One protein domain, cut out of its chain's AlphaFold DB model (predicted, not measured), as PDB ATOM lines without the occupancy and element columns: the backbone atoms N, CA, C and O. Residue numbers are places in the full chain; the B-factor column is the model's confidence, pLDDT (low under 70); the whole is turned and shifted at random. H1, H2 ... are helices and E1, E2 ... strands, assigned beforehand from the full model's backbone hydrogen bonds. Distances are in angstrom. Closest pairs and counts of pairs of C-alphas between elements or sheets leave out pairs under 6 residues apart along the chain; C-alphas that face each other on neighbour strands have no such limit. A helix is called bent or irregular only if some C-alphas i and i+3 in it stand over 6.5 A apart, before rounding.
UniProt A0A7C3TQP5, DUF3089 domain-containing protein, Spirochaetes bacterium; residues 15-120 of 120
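What this domain is: This is residues 15 to 120 of the 120 residues of the protein "DUF3089 domain-containing protein" of Spirochaetes bacterium (UniProt A0A7C3TQP5). With little regular structure, this is a body mostly of loops that holds a small hairpin, E1 and E2, and the short helix H1; the long helix H2 leaves it as an arm, and residues 108 to 120 stick out. The printed part has 106 residues, 33 of them in named elements, ordered E1, E2, H1, H2: mixed class, one antiparallel sheet. It is compact, radius of gyration of the C-alphas 14.6 A, spanning 48 by 33 by 21 A.

How they stand to each other: Look first at the hairpin of E1, residues 69 to 71, and E2, residues 74 to 77: N 69 and O 76 are within hydrogen-bond range at 2.9 A. H1, residues 93 to 99, is irregular, C-alphas 94 and 97 being 8.0 A apart. H1 has 1 of 3 O i to N i+4 pairs within hydrogen-bond range and 2 of 4 O i to N i+3 pairs; H2, residues 101 to 119, has 14 of 15 O i to N i+4 pairs within range. H1 and H2 are close but not clearly touching, closest at the C-alphas of Tyr 97 and Ile 104, 7.6 A, and about perpendicular at 74 degrees. H2 is apart from both strands.

Where its parts are: Find C-alpha 69 at (-9.884, 2.103, -6.709), where E1 begins its 6.4 A; E2 and H1 each span 9.8 A. H2 runs 27.6 A to C-alpha 119 at (22.745, -8.158, -10.407).

The domain as a whole: The C-alphas farthest apart, of Gly 89 and Asn 120, are 48.2 A apart. The printed part has no cut; the link E2 to H1 is long, and residue 120 is under pLDDT 70.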
ATOM      1  N   PHE A  15     -13.976  -6.266  -7.970       96.62
ATOM      2  CA  PHE A  15     -15.414  -6.182  -7.754       96.62
ATOM      3  C   PHE A  15     -16.005  -4.948  -8.428       96.62
ATOM      4  O   PHE A  15     -15.347  -3.933  -8.647       96.62
ATOM      5  N   LYS A  16     -17.305  -5.013  -8.729       97.00
ATOM      6  CA  LYS A  16     -18.059  -3.840  -9.174       97.00
ATOM      7  C   LYS A  16     -17.980  -2.735  -8.111       97.00
ATOM      8  O   LYS A  16     -18.179  -3.008  -6.927       97.00
ATOM      9  N   TYR A  17     -17.779  -1.498  -8.550       97.56
ATOM     10  CA  TYR A  17     -17.782  -0.306  -7.709       97.56
ATOM     11  C   TYR A  17     -19.018  -0.243  -6.799       97.56
ATOM     12  O   TYR A  17     -20.133  -0.572  -7.223       97.56
ATOM     13  N   GLY A  18     -18.804   0.167  -5.546       96.25
ATOM     14  CA  GLY A  18     -19.836   0.206  -4.508       96.25
ATOM     15  C   GLY A  18     -20.163  -1.159  -3.889       96.25
ATOM     16  O   GLY A  18     -21.145  -1.281  -3.161       96.25
ATOM     17  N   THR A  19     -19.378  -2.205  -4.169       94.94
ATOM     18  CA  THR A  19     -19.515  -3.483  -3.454       94.94
ATOM     19  C   THR A  19     -19.004  -3.334  -2.028       94.94
ATOM     20  O   THR A  19     -17.808  -3.175  -1.812       94.94
ATOM     21  N   ILE A  20     -19.918  -3.424  -1.067       91.38
ATOM     22  CA  ILE A  20     -19.609  -3.479   0.361       91.38
ATOM     23  C   ILE A  20     -19.419  -4.951   0.737       91.38
ATOM     24  O   ILE A  20     -20.348  -5.741   0.557       91.38
ATOM     25  N   LEU A  21     -18.219  -5.304   1.204       87.06
ATOM     26  CA  LEU A  21     -17.936  -6.615   1.791       87.06
ATOM     27  C   LEU A  21     -18.546  -6.680   3.191       87.06
ATOM     28  O   LEU A  21     -18.526  -5.684   3.921       87.06
ATOM     29  N   ARG A  22     -19.054  -7.845   3.588       81.25
ATOM     30  CA  ARG A  22     -19.375  -8.099   4.998       81.25
ATOM     31  C   ARG A  22     -18.079  -8.229   5.808       81.25
ATOM     32  O   ARG A  22     -17.031  -8.559   5.260       81.25
ATOM     33  N   ALA A  23     -18.148  -7.953   7.109       73.19
ATOM     34  CA  ALA A  23     -16.967  -7.943   7.980       73.19
ATOM     35  C   ALA A  23     -16.280  -9.318   8.109       73.19
ATOM     36  O   ALA A  23     -15.090  -9.377   8.391       73.19
ATOM     37  N   ASP A  24     -17.022 -10.405   7.894       77.06
ATOM     38  CA  ASP A  24     -16.561 -11.798   7.925       77.06
ATOM     39  C   ASP A  24     -16.056 -12.309   6.564       77.06
ATOM     40  O   ASP A  24     -15.650 -13.464   6.449       77.06
ATOM     41  N   GLU A  25     -16.100 -11.494   5.505       78.38
ATOM     42  CA  GLU A  25     -15.613 -11.920   4.194       78.38
ATOM     43  C   GLU A  25     -14.084 -11.938   4.146       78.38
ATOM     44  O   GLU A  25     -13.426 -10.962   4.492       78.38
ATOM     45  N   TYR A  26     -13.530 -13.035   3.618       73.69
ATOM     46  CA  TYR A  26     -12.091 -13.332   3.551       73.69
ATOM     47  C   TYR A  26     -11.192 -12.209   3.014       73.69
ATOM     48  O   TYR A  26     -10.002 -12.191   3.309       73.69
ATOM     49  N   PHE A  27     -11.729 -11.301   2.196       80.06
ATOM     50  CA  PHE A  27     -10.957 -10.234   1.554       80.06
ATOM     51  C   PHE A  27     -10.972  -8.911   2.330       80.06
ATOM     52  O   PHE A  27     -10.226  -7.997   1.980       80.06
ATOM     53  N   ALA A  28     -11.816  -8.778   3.358       82.38
ATOM     54  CA  ALA A  28     -11.933  -7.546   4.127       82.38
ATOM     55  C   ALA A  28     -10.609  -7.233   4.842       82.38
ATOM     56  O   ALA A  28     -10.108  -8.031   5.630       82.38
ATOM     57  N   GLY A  29     -10.036  -6.063   4.550       82.94
ATOM     58  CA  GLY A  29      -8.759  -5.624   5.127       82.94
ATOM     59  C   GLY A  29      -7.513  -6.339   4.583       82.94
ATOM     60  O   GLY A  29      -6.427  -6.112   5.109       82.94
ATOM     61  N   GLY A  30      -7.646  -7.177   3.549       87.56
ATOM     62  CA  GLY A  30      -6.520  -7.869   2.919       87.56
ATOM     63  C   GLY A  30      -5.629  -6.967   2.054       87.56
ATOM     64  O   GLY A  30      -5.972  -5.824   1.742       87.56
ATOM     65  N   ASP A  31      -4.486  -7.507   1.624       92.44
ATOM     66  CA  ASP A  31      -3.570  -6.815   0.717       92.44
ATOM     67  C   ASP A  31      -4.174  -6.650  -0.681       92.44
ATOM     68  O   ASP A  31      -4.628  -7.608  -1.312       92.44
ATOM     69  N   CYS A  32      -4.121  -5.421  -1.188       95.44
ATOM     70  CA  CYS A  32      -4.604  -5.076  -2.515       95.44
ATOM     71  C   CYS A  32      -3.673  -4.043  -3.154       95.44
ATOM     72  O   CYS A  32      -3.321  -3.037  -2.534       95.44
ATOM     73  N   ILE A  33      -3.284  -4.280  -4.404       96.94
ATOM     74  CA  ILE A  33      -2.546  -3.329  -5.235       96.94
ATOM     75  C   ILE A  33      -3.413  -2.918  -6.420       96.94
ATOM     76  O   ILE A  33      -4.075  -3.750  -7.034       96.94
ATOM     77  N   ASN A  34      -3.412  -1.631  -6.756       98.06
ATOM     78  CA  ASN A  34      -4.123  -1.109  -7.910       98.06
ATOM     79  C   ASN A  34      -3.256  -1.314  -9.166       98.06
ATOM     80  O   ASN A  34      -2.238  -0.631  -9.290       98.06
ATOM     81  N   PRO A  35      -3.623  -2.187 -10.125       98.06
ATOM     82  CA  PRO A  35      -2.789  -2.468 -11.300       98.06
ATOM     83  C   PRO A  35      -2.644  -1.275 -12.257       98.06
ATOM     84  O   PRO A  35      -1.786  -1.286 -13.141       98.06
ATOM     85  N   LEU A  36      -3.463  -0.230 -12.096       98.44
ATOM     86  CA  LEU A  36      -3.359   0.996 -12.890       98.44
ATOM     87  C   LEU A  36      -2.254   1.933 -12.393       98.44
ATOM     88  O   LEU A  36      -1.744   2.739 -13.164       98.44
ATOM     89  N   THR A  37      -1.875   1.837 -11.117       97.50
ATOM     90  CA  THR A  37      -0.910   2.755 -10.483       97.50
ATOM     91  C   THR A  37       0.238   2.043  -9.777       97.50
ATOM     92  O   THR A  37       1.217   2.686  -9.402       97.50
ATOM     93  N   TRP A  38       0.114   0.732  -9.565       96.44
ATOM     94  CA  TRP A  38       0.974  -0.102  -8.725       96.44
ATOM     95  C   TRP A  38       1.060   0.363  -7.265       96.44
ATOM     96  O   TRP A  38       1.975  -0.010  -6.533       96.44
ATOM     97  N   LYS A  39       0.083   1.152  -6.803       95.94
ATOM     98  CA  LYS A  39      -0.007   1.634  -5.419       95.94
ATOM     99  C   LYS A  39      -1.002   0.812  -4.604       95.94
ATOM    100  O   LYS A  39      -1.889   0.166  -5.150       95.94
ATOM    101  N   THR A  40      -0.825   0.849  -3.289       95.75
ATOM    102  CA  THR A  40      -1.673   0.172  -2.291       95.75
ATOM    103  C   THR A  40      -2.575   1.162  -1.544       95.75
ATOM    104  O   THR A  40      -3.210   0.805  -0.558       95.75
ATOM    105  N   ASP A  41      -2.595   2.426  -1.976       95.12
ATOM    106  CA  ASP A  41      -3.471   3.456  -1.425       95.12
ATOM    107  C   ASP A  41      -4.873   3.396  -2.053       95.12
ATOM    108  O   ASP A  41      -5.128   2.717  -3.047       95.12
ATOM    109  N   SER A  42      -5.817   4.117  -1.454       96.19
ATOM    110  CA  SER A  42      -7.200   4.196  -1.933       96.19
ATOM    111  C   SER A  42      -7.412   5.307  -2.967       96.19
ATOM    112  O   SER A  42      -8.555   5.707  -3.217       96.19
ATOM    113  N   THR A  43      -6.343   5.829  -3.578       98.00
ATOM    114  CA  THR A  43      -6.461   6.858  -4.612       98.00
ATOM    115  C   THR A  43      -7.176   6.280  -5.832       98.00
ATOM    116  O   THR A  43      -6.878   5.183  -6.308       98.00
ATOM    117  N   TYR A  44      -8.166   7.022  -6.328       98.44
ATOM    118  CA  TYR A  44      -8.890   6.658  -7.539       98.44
ATOM    119  C   TYR A  44      -7.971   6.778  -8.761       98.44
ATOM    120  O   TYR A  44      -7.282   7.784  -8.924       98.44
ATOM    121  N   ALA A  45      -7.977   5.756  -9.613       98.62
ATOM    122  CA  ALA A  45      -7.227   5.709 -10.855       98.62
ATOM    123  C   ALA A  45      -8.194   5.711 -12.040       98.62
ATOM    124  O   ALA A  45      -9.020   4.809 -12.175       98.62
ATOM    125  N   GLU A  46      -8.080   6.723 -12.894       98.44
ATOM    126  CA  GLU A  46      -8.916   6.868 -14.084       98.44
ATOM    127  C   GLU A  46      -8.681   5.750 -15.103       98.44
ATOM    128  O   GLU A  46      -7.578   5.216 -15.229       98.44
ATOM    129  N   ALA A  47      -9.710   5.452 -15.902       98.38
ATOM    130  CA  ALA A  47      -9.645   4.408 -16.922       98.38
ATOM    131  C   ALA A  47      -8.525   4.634 -17.950       98.38
ATOM    132  O   ALA A  47      -7.968   3.666 -18.448       98.38
ATOM    133  N   ASN A  48      -8.122   5.877 -18.225       98.38
ATOM    134  CA  ASN A  48      -7.026   6.175 -19.157       98.38
ATOM    135  C   ASN A  48      -5.662   5.616 -18.711       98.38
ATOM    136  O   ASN A  48      -4.764   5.476 -19.537       98.38
ATOM    137  N   LEU A  49      -5.505   5.260 -17.430       98.62
ATOM    138  CA  LEU A  49      -4.318   4.568 -16.918       98.62
ATOM    139  C   LEU A  49      -4.326   3.059 -17.228       98.62
ATOM    140  O   LEU A  49      -3.324   2.370 -17.029       98.62
ATOM    141  N   ASN A  50      -5.446   2.526 -17.719       98.62
ATOM    142  CA  ASN A  50      -5.538   1.162 -18.216       98.62
ATOM    143  C   ASN A  50      -4.984   1.102 -19.643       98.62
ATOM    144  O   ASN A  50      -5.659   1.464 -20.614       98.62
ATOM    145  N   ALA A  51      -3.746   0.615 -19.754       98.38
ATOM    146  CA  ALA A  51      -3.017   0.485 -21.010       98.38
ATOM    147  C   ALA A  51      -3.718  -0.468 -21.989       98.38
ATOM    148  O   ALA A  51      -3.551  -0.342 -23.200       98.38
ATOM    149  N   GLY A  52      -4.524  -1.396 -21.473       98.12
ATOM    150  CA  GLY A  52      -5.441  -2.197 -22.262       98.12
ATOM    151  C   GLY A  52      -5.732  -3.557 -21.648       98.12
ATOM    152  O   GLY A  52      -4.825  -4.309 -21.277       98.12
ATOM    153  N   GLY A  53      -7.020  -3.889 -21.612       98.19
ATOM    154  CA  GLY A  53      -7.486  -5.231 -21.311       98.19
ATOM    155  C   GLY A  53      -7.386  -6.150 -22.526       98.19
ATOM    156  O   GLY A  53      -7.421  -5.699 -23.671       98.19
ATOM    157  N   ALA A  54      -7.294  -7.451 -22.276       98.06
ATOM    158  CA  ALA A  54      -7.424  -8.487 -23.291       98.06
ATOM    159  C   ALA A  54      -8.577  -9.423 -22.890       98.06
ATOM    160  O   ALA A  54      -8.538 -10.001 -21.799       98.06
ATOM    161  N   PRO A  55      -9.614  -9.595 -23.732       96.25
ATOM    162  CA  PRO A  55     -10.734 -10.478 -23.413       96.25
ATOM    163  C   PRO A  55     -10.256 -11.932 -23.329       96.25
ATOM    164  O   PRO A  55      -9.184 -12.254 -23.829       96.25
ATOM    165  N   LEU A  56     -11.078 -12.842 -22.798       89.50
ATOM    166  CA  LEU A  56     -10.712 -14.262 -22.630       89.50
ATOM    167  C   LEU A  56     -10.149 -14.933 -23.904       89.50
ATOM    168  O   LEU A  56      -9.294 -15.805 -23.825       89.50
ATOM    169  N   LYS A  57     -10.610 -14.510 -25.088       93.50
ATOM    170  CA  LYS A  57     -10.126 -15.012 -26.388       93.50
ATOM    171  C   LYS A  57      -8.743 -14.482 -26.795       93.50
ATOM    172  O   LYS A  57      -8.243 -14.892 -27.834       93.50
ATOM    173  N   LEU A  58      -8.184 -13.527 -26.049       94.19
ATOM    174  CA  LEU A  58      -6.905 -12.849 -26.294       94.19
ATOM    175  C   LEU A  58      -6.737 -12.326 -27.733       94.19
ATOM    176  O   LEU A  58      -5.635 -12.255 -28.262       94.19
ATOM    177  N   ASN A  59      -7.842 -11.955 -28.380       96.19
ATOM    178  CA  ASN A  59      -7.874 -11.653 -29.811       96.19
ATOM    179  C   ASN A  59      -7.876 -10.152 -30.137       96.19
ATOM    180  O   ASN A  59      -8.055  -9.779 -31.293       96.19
ATOM    181  N   ARG A  60      -7.754  -9.293 -29.122       97.50
ATOM    182  CA  ARG A  60      -7.666  -7.835 -29.257       97.50
ATOM    183  C   ARG A  60      -7.192  -7.203 -27.953       97.50
ATOM    184  O   ARG A  60      -7.239  -7.843 -26.905       97.50
ATOM    185  N   ILE A  61      -6.834  -5.929 -28.040       98.25
ATOM    186  CA  ILE A  61      -6.559  -5.063 -26.897       98.25
ATOM    187  C   ILE A  61      -7.658  -4.005 -26.802       98.25
ATOM    188  O   ILE A  61      -8.014  -3.375 -27.798       98.25
ATOM    189  N   ASP A  62      -8.184  -3.814 -25.599       98.19
ATOM    190  CA  ASP A  62      -9.233  -2.856 -25.285       98.19
ATOM    191  C   ASP A  62      -8.671  -1.783 -24.327       98.19
ATOM    192  O   ASP A  62      -8.647  -2.015 -23.115       98.19
ATOM    193  N   PRO A  63      -8.180  -0.631 -24.831       98.06
ATOM    194  CA  PRO A  63      -7.659   0.448 -23.988       98.06
ATOM    195  C   PRO A  63      -8.768   1.071 -23.139       98.06
ATOM    196  O   PRO A  63      -9.940   1.053 -23.527       98.06
ATOM    197  N   ALA A  64      -8.392   1.633 -21.987       97.81
ATOM    198  CA  ALA A  64      -9.306   2.319 -21.076       97.81
ATOM    199  C   ALA A  64     -10.564   1.508 -20.699       97.81
ATOM    200  O   ALA A  64     -11.655   2.057 -20.536       97.81
ATOM    201  N   ILE A  65     -10.426   0.180 -20.572       97.81
ATOM    202  CA  ILE A  65     -11.571  -0.722 -20.378       97.81
ATOM    203  C   ILE A  65     -12.241  -0.568 -19.003       97.81
ATOM    204  O   ILE A  65     -13.453  -0.773 -18.885       97.81
ATOM    205  N   CYS A  66     -11.473  -0.196 -17.976       98.12
ATOM    206  CA  CYS A  66     -11.980   0.127 -16.648       98.12
ATOM    207  C   CYS A  66     -11.032   1.053 -15.878       98.12
ATOM    208  O   CYS A  66      -9.819   1.033 -16.090       98.12
ATOM    209  N   ASP A  67     -11.613   1.826 -14.966       98.62
ATOM    210  CA  ASP A  67     -10.923   2.513 -13.873       98.62
ATOM    211  C   ASP A  67     -10.647   1.548 -12.713       98.62
ATOM    212  O   ASP A  67     -11.001   0.370 -12.793       98.62
ATOM    213  N   ALA A  68      -9.997   2.027 -11.649       98.69
ATOM    214  CA  ALA A  68      -9.768   1.223 -10.456       98.69
ATOM    215  C   ALA A  68      -9.614   2.061  -9.177       98.69
ATOM    216  O   ALA A  68      -9.003   3.131  -9.180       98.69
ATOM    217  N   LYS A  69     -10.112   1.545  -8.051       98.62
ATOM    218  CA  LYS A  69      -9.884   2.103  -6.709       98.62
ATOM    219  C   LYS A  69      -9.825   0.986  -5.677       98.62
ATOM    220  O   LYS A  69     -10.708   0.135  -5.650       98.62
ATOM    221  N   ILE A  70      -8.834   1.006  -4.793       97.94
ATOM    222  CA  ILE A  70      -8.801   0.070  -3.666       97.94
ATOM    223  C   ILE A  70      -9.850   0.481  -2.629       97.94
ATOM    224  O   ILE A  70      -9.946   1.653  -2.256       97.94
ATOM    225  N   ASN A  71     -10.619  -0.491  -2.143       95.62
ATOM    226  CA  ASN A  71     -11.561  -0.309  -1.050       95.62
ATOM    227  C   ASN A  71     -11.569  -1.539  -0.135       95.62
ATOM    228  O   ASN A  71     -12.081  -2.583  -0.523       95.62
ATOM    229  N   ASN A  72     -11.065  -1.398   1.092       92.50
ATOM    230  CA  ASN A  72     -11.107  -2.437   2.131       92.50
ATOM    231  C   ASN A  72     -10.642  -3.836   1.659       92.50
ATOM    232  O   ASN A  72     -11.351  -4.820   1.846       92.50
ATOM    233  N   GLY A  73      -9.475  -3.908   1.013       93.06
ATOM    234  CA  GLY A  73      -8.865  -5.168   0.562       93.06
ATOM    235  C   GLY A  73      -9.367  -5.721  -0.775       93.06
ATOM    236  O   GLY A  73      -8.839  -6.716  -1.264       93.06
ATOM    237  N   ILE A  74     -10.317  -5.049  -1.433       96.12
ATOM    238  CA  ILE A  74     -10.733  -5.365  -2.811       96.12
ATOM    239  C   ILE A  74     -10.443  -4.222  -3.774       96.12
ATOM    240  O   ILE A  74     -10.267  -3.067  -3.377       96.12
ATOM    241  N   LEU A  75     -10.411  -4.552  -5.063       98.12
ATOM    242  CA  LEU A  75     -10.263  -3.588  -6.140       98.12
ATOM    243  C   LEU A  75     -11.634  -3.286  -6.746       98.12
ATOM    244  O   LEU A  75     -12.270  -4.146  -7.349       98.12
ATOM    245  N   TRP A  76     -12.119  -2.065  -6.586       98.31
ATOM    246  CA  TRP A  76     -13.335  -1.612  -7.244       98.31
ATOM    247  C   TRP A  76     -13.061  -1.136  -8.657       98.31
ATOM    248  O   TRP A  76     -12.138  -0.359  -8.875       98.31
ATOM    249  N   VAL A  77     -13.945  -1.521  -9.574       98.44
ATOM    250  CA  VAL A  77     -13.993  -1.013 -10.949       98.44
ATOM    251  C   VAL A  77     -15.432  -0.687 -11.339       98.44
ATOM    252  O   VAL A  77     -16.378  -1.389 -10.945       98.44
ATOM    253  N   HIS A  78     -15.645   0.357 -12.134       97.44
ATOM    254  CA  HIS A  78     -16.950   0.592 -12.744       97.44
ATOM    255  C   HIS A  78     -17.293  -0.496 -13.774       97.44
ATOM    256  O   HIS A  78     -16.475  -1.328 -14.167       97.44
ATOM    257  N   LYS A  79     -18.573  -0.559 -14.167       91.19
ATOM    258  CA  LYS A  79     -19.068  -1.633 -15.038       91.19
ATOM    259  C   LYS A  79     -18.353  -1.610 -16.393       91.19
ATOM    260  O   LYS A  79     -18.508  -0.660 -17.156       91.19
ATOM    261  N   VAL A  80     -17.701  -2.720 -16.723       93.06
ATOM    262  CA  VAL A  80     -17.102  -2.963 -18.035       93.06
ATOM    263  C   VAL A  80     -18.218  -3.200 -19.050       93.06
ATOM    264  O   VAL A  80     -19.052  -4.090 -18.876       93.06
ATOM    265  N   LYS A  81     -18.282  -2.362 -20.089       89.81
ATOM    266  CA  LYS A  81     -19.357  -2.408 -21.099       89.81
ATOM    267  C   LYS A  81     -19.043  -3.331 -22.281       89.81
ATOM    268  O   LYS A  81     -19.959  -3.706 -23.005       89.81
ATOM    269  N   LYS A  82     -17.770  -3.673 -22.500       93.62
ATOM    270  CA  LYS A  82     -17.329  -4.462 -23.657       93.62
ATOM    271  C   LYS A  82     -17.480  -5.963 -23.399       93.62
ATOM    272  O   LYS A  82     -17.283  -6.437 -22.286       93.62
ATOM    273  N   ASN A  83     -17.793  -6.715 -24.452       94.19
ATOM    274  CA  ASN A  83     -17.964  -8.167 -24.377       94.19
ATOM    275  C   ASN A  83     -16.633  -8.892 -24.135       94.19
ATOM    276  O   ASN A  83     -15.591  -8.459 -24.621       94.19
ATOM    277  N   GLY A  84     -16.672 -10.052 -23.478       93.62
ATOM    278  CA  GLY A  84     -15.483 -10.881 -23.225       93.62
ATOM    279  C   GLY A  84     -14.817 -10.667 -21.862       93.62
ATOM    280  O   GLY A  84     -13.778 -11.276 -21.623       93.62
ATOM    281  N   TYR A  85     -15.435  -9.860 -20.992       95.12
ATOM    282  CA  TYR A  85     -15.073  -9.680 -19.582       95.12
ATOM    283  C   TYR A  85     -16.255 -10.113 -18.706       95.12
ATOM    284  O   TYR A  85     -17.175  -9.337 -18.432       95.12
ATOM    285  N   THR A  86     -16.280 -11.391 -18.343       92.50
ATOM    286  CA  THR A  86     -17.384 -11.997 -17.594       92.50
ATOM    287  C   THR A  86     -17.307 -11.635 -16.112       92.50
ATOM    288  O   THR A  86     -16.244 -11.647 -15.499       92.50
ATOM    289  N   ARG A  87     -18.466 -11.361 -15.512       92.38
ATOM    290  CA  ARG A  87     -18.616 -11.112 -14.075       92.38
ATOM    291  C   ARG A  87     -19.586 -12.123 -13.473       92.38
ATOM    292  O   ARG A  87     -20.657 -12.326 -14.042       92.38
ATOM    293  N   LEU A  88     -19.263 -12.674 -12.305       92.25
ATOM    294  CA  LEU A  88     -20.160 -13.525 -11.517       92.25
ATOM    295  C   LEU A  88     -20.685 -12.741 -10.312       92.25
ATOM    296  O   LEU A  88     -19.922 -12.307  -9.450       92.25
ATOM    297  N   GLY A  89     -21.998 -12.511 -10.251       92.56
ATOM    298  CA  GLY A  89     -22.587 -11.694  -9.188       92.56
ATOM    299  C   GLY A  89     -21.992 -10.284  -9.189       92.56
ATOM    300  O   GLY A  89     -22.222  -9.535 -10.133       92.56
ATOM    301  N   LYS A  90     -21.234  -9.906  -8.149       93.44
ATOM    302  CA  LYS A  90     -20.494  -8.630  -8.059       93.44
ATOM    303  C   LYS A  90     -19.005  -8.736  -8.419       93.44
ATOM    304  O   LYS A  90     -18.393  -7.691  -8.639       93.44
ATOM    305  N   SER A  91     -18.464  -9.946  -8.526       94.44
ATOM    306  CA  SER A  91     -17.033 -10.215  -8.676       94.44
ATOM    307  C   SER A  91     -16.614 -10.367 -10.138       94.44
ATOM    308  O   SER A  91     -17.236 -11.100 -10.910       94.44
ATOM    309  N   TYR A  92     -15.535  -9.680 -10.498       96.62
ATOM    310  CA  TYR A  92     -14.798  -9.822 -11.751       96.62
ATOM    311  C   TYR A  92     -13.544 -10.692 -11.584       96.62
ATOM    312  O   TYR A  92     -12.683 -10.646 -12.453       96.62
ATOM    313  N   HIS A  93     -13.422 -11.487 -10.516       94.69
ATOM    314  CA  HIS A  93     -12.196 -12.244 -10.222       94.69
ATOM    315  C   HIS A  93     -11.721 -13.118 -11.400       94.69
ATOM    316  O   HIS A  93     -10.542 -13.170 -11.734       94.69
ATOM    317  N   LEU A  94     -12.676 -13.704 -12.132       94.06
ATOM    318  CA  LEU A  94     -12.464 -14.455 -13.378       94.06
ATOM    319  C   LEU A  94     -11.767 -13.666 -14.502       94.06
ATOM    320  O   LEU A  94     -11.337 -14.249 -15.492       94.06
ATOM    321  N   CYS A  95     -11.719 -12.345 -14.397       95.75
ATOM    322  CA  CYS A  95     -11.201 -11.424 -15.397       95.75
ATOM    323  C   CYS A  95     -10.095 -10.520 -14.848       95.75
ATOM    324  O   CYS A  95      -9.723  -9.585 -15.547       95.75
ATOM    325  N   ASP A  96      -9.541 -10.782 -13.659       96.81
ATOM    326  CA  ASP A  96      -8.498  -9.934 -13.062       96.81
ATOM    327  C   ASP A  96      -7.313  -9.717 -14.015       96.81
ATOM    328  O   ASP A  96      -6.944  -8.581 -14.310       96.81
ATOM    329  N   TYR A  97      -6.777 -10.794 -14.590       96.44
ATOM    330  CA  TYR A  97      -5.710 -10.692 -15.590       96.44
ATOM    331  C   TYR A  97      -6.183 -10.050 -16.895       96.44
ATOM    332  O   TYR A  97      -5.463  -9.249 -17.486       96.44
ATOM    333  N   SER A  98      -7.394 -10.378 -17.348       97.56
ATOM    334  CA  SER A  98      -7.955  -9.833 -18.586       97.56
ATOM    335  C   SER A  98      -8.138  -8.320 -18.528       97.56
ATOM    336  O   SER A  98      -7.819  -7.641 -19.498       97.56
ATOM    337  N   LEU A  99      -8.630  -7.774 -17.415       98.25
ATOM    338  CA  LEU A  99      -8.924  -6.346 -17.273       98.25
ATOM    339  C   LEU A  99      -7.667  -5.474 -17.281       98.25
ATOM    340  O   LEU A  99      -7.728  -4.337 -17.740       98.25
ATOM    341  N   PHE A 100      -6.543  -6.013 -16.810       98.44
ATOM    342  CA  PHE A 100      -5.294  -5.273 -16.620       98.44
ATOM    343  C   PHE A 100      -4.125  -5.859 -17.423       98.44
ATOM    344  O   PHE A 100      -2.966  -5.637 -17.080       98.44
ATOM    345  N   TYR A 101      -4.418  -6.614 -18.486       98.25
ATOM    346  CA  TYR A 101      -3.445  -7.430 -19.217       98.25
ATOM    347  C   TYR A 101      -2.172  -6.665 -19.608       98.25
ATOM    348  O   TYR A 101      -1.065  -7.100 -19.282       98.25
ATOM    349  N   LEU A 102      -2.302  -5.506 -20.268       98.56
ATOM    350  CA  LEU A 102      -1.134  -4.726 -20.679       98.56
ATOM    351  C   LEU A 102      -0.424  -4.044 -19.512       98.56
ATOM    352  O   LEU A 102       0.804  -3.989 -19.518       98.56
ATOM    353  N   ASN A 103      -1.150  -3.578 -18.492       98.56
ATOM    354  CA  ASN A 103      -0.527  -3.043 -17.283       98.56
ATOM    355  C   ASN A 103       0.368  -4.109 -16.633       98.56
ATOM    356  O   ASN A 103       1.546  -3.848 -16.388       98.56
ATOM    357  N   ILE A 104      -0.159  -5.321 -16.418       97.88
ATOM    358  CA  ILE A 104       0.577  -6.453 -15.836       97.88
ATOM    359  C   ILE A 104       1.797  -6.792 -16.690       97.88
ATOM    360  O   ILE A 104       2.901  -6.915 -16.162       97.88
ATOM    361  N   ARG A 105       1.619  -6.901 -18.011       97.50
ATOM    362  CA  ARG A 105       2.714  -7.199 -18.941       97.50
ATOM    363  C   ARG A 105       3.835  -6.164 -18.850       97.50
ATOM    364  O   ARG A 105       5.000  -6.543 -18.755       97.50
ATOM    365  N   ASN A 106       3.491  -4.879 -18.850       97.81
ATOM    366  CA  ASN A 106       4.467  -3.796 -18.755       97.81
ATOM    367  C   ASN A 106       5.206  -3.831 -17.413       97.81
ATOM    368  O   ASN A 106       6.428  -3.703 -17.378       97.81
ATOM    369  N   ASN A 107       4.487  -4.069 -16.315       97.06
ATOM    370  CA  ASN A 107       5.094  -4.122 -14.993       97.06
ATOM    371  C   ASN A 107       5.991  -5.348 -14.794       97.06
ATOM    372  O   ASN A 107       7.035  -5.236 -14.157       97.06
ATOM    373  N   ALA A 108       5.638  -6.496 -15.377       95.94
ATOM    374  CA  ALA A 108       6.505  -7.671 -15.379       95.94
ATOM    375  C   ALA A 108       7.852  -7.363 -16.055       95.94
ATOM    376  O   ALA A 108       8.899  -7.628 -15.471       95.94
ATOM    377  N   ILE A 109       7.829  -6.721 -17.231       96.62
ATOM    378  CA  ILE A 109       9.045  -6.283 -17.938       96.62
ATOM    379  C   ILE A 109       9.856  -5.309 -17.073       96.62
ATOM    380  O   ILE A 109      11.061  -5.490 -16.901       96.62
ATOM    381  N   GLU A 110       9.206  -4.294 -16.499       95.75
ATOM    382  CA  GLU A 110       9.867  -3.290 -15.659       95.75
ATOM    383  C   GLU A 110      10.560  -3.919 -14.442       95.75
ATOM    384  O   GLU A 110      11.732  -3.634 -14.183       95.75
ATOM    385  N   ARG A 111       9.876  -4.817 -13.721       94.75
ATOM    386  CA  ARG A 111      10.440  -5.498 -12.546       94.75
ATOM    387  C   ARG A 111      11.569  -6.452 -12.913       94.75
ATOM    388  O   ARG A 111      12.573  -6.481 -12.202       94.75
ATOM    389  N   SER A 112      11.447  -7.195 -14.014       95.12
ATOM    390  CA  SER A 112      12.525  -8.060 -14.509       95.12
ATOM    391  C   SER A 112      13.773  -7.249 -14.855       95.12
ATOM    392  O   SER A 112      14.870  -7.596 -14.418       95.12
ATOM    393  N   ASN A 113      13.615  -6.123 -15.551       95.81
ATOM    394  CA  ASN A 113      14.731  -5.229 -15.868       95.81
ATOM    395  C   ASN A 113      15.356  -4.623 -14.604       95.81
ATOM    396  O   ASN A 113      16.580  -4.571 -14.480       95.81
ATOM    397  N   ALA A 114      14.533  -4.194 -13.642       95.19
ATOM    398  CA  ALA A 114      15.005  -3.664 -12.366       95.19
ATOM    399  C   ALA A 114      15.784  -4.710 -11.552       95.19
ATOM    400  O   ALA A 114      16.756  -4.359 -10.883       95.19
ATOM    401  N   TYR A 115      15.382  -5.981 -11.616       94.75
ATOM    402  CA  TYR A 115      16.114  -7.083 -11.001       94.75
ATOM    403  C   TYR A 115      17.473  -7.297 -11.669       94.75
ATOM    404  O   TYR A 115      18.489  -7.241 -10.981       94.75
ATOM    405  N   LEU A 116      17.506  -7.466 -12.996       95.69
ATOM    406  CA  LEU A 116      18.745  -7.706 -13.744       95.69
ATOM    407  C   LEU A 116      19.760  -6.572 -13.555       95.69
ATOM    408  O   LEU A 116      20.938  -6.830 -13.340       95.69
ATOM    409  N   LYS A 117      19.301  -5.316 -13.531       95.19
ATOM    410  CA  LYS A 117      20.167  -4.153 -13.290       95.19
ATOM    411  C   LYS A 117      20.844  -4.164 -11.914       95.19
ATOM    412  O   LYS A 117      21.895  -3.560 -11.781       95.19
ATOM    413  N   LYS A 118      20.249  -4.794 -10.896       91.94
ATOM    414  CA  LYS A 118      20.846  -4.917  -9.552       91.94
ATOM    415  C   LYS A 118      21.855  -6.062  -9.440       91.94
ATOM    416  O   LYS A 118      22.561  -6.118  -8.440       91.94
ATOM    417  N   GLN A 119      21.833  -7.008 -10.380       87.06
ATOM    418  CA  GLN A 119      22.745  -8.158 -10.407       87.06
ATOM    419  C   GLN A 119      24.009  -7.890 -11.235       87.06
ATOM    420  O   GLN A 119      24.976  -8.637 -11.111       87.06
ATOM    421  N   ASN A 120      23.982  -6.845 -12.067       67.56
ATOM    422  CA  ASN A 120      25.148  -6.294 -12.756       67.56
ATOM    423  C   ASN A 120      25.835  -5.239 -11.885       67.56
ATOM    424  O   ASN A 120      27.064  -5.090 -12.037       67.56
TER     425      ASN A 120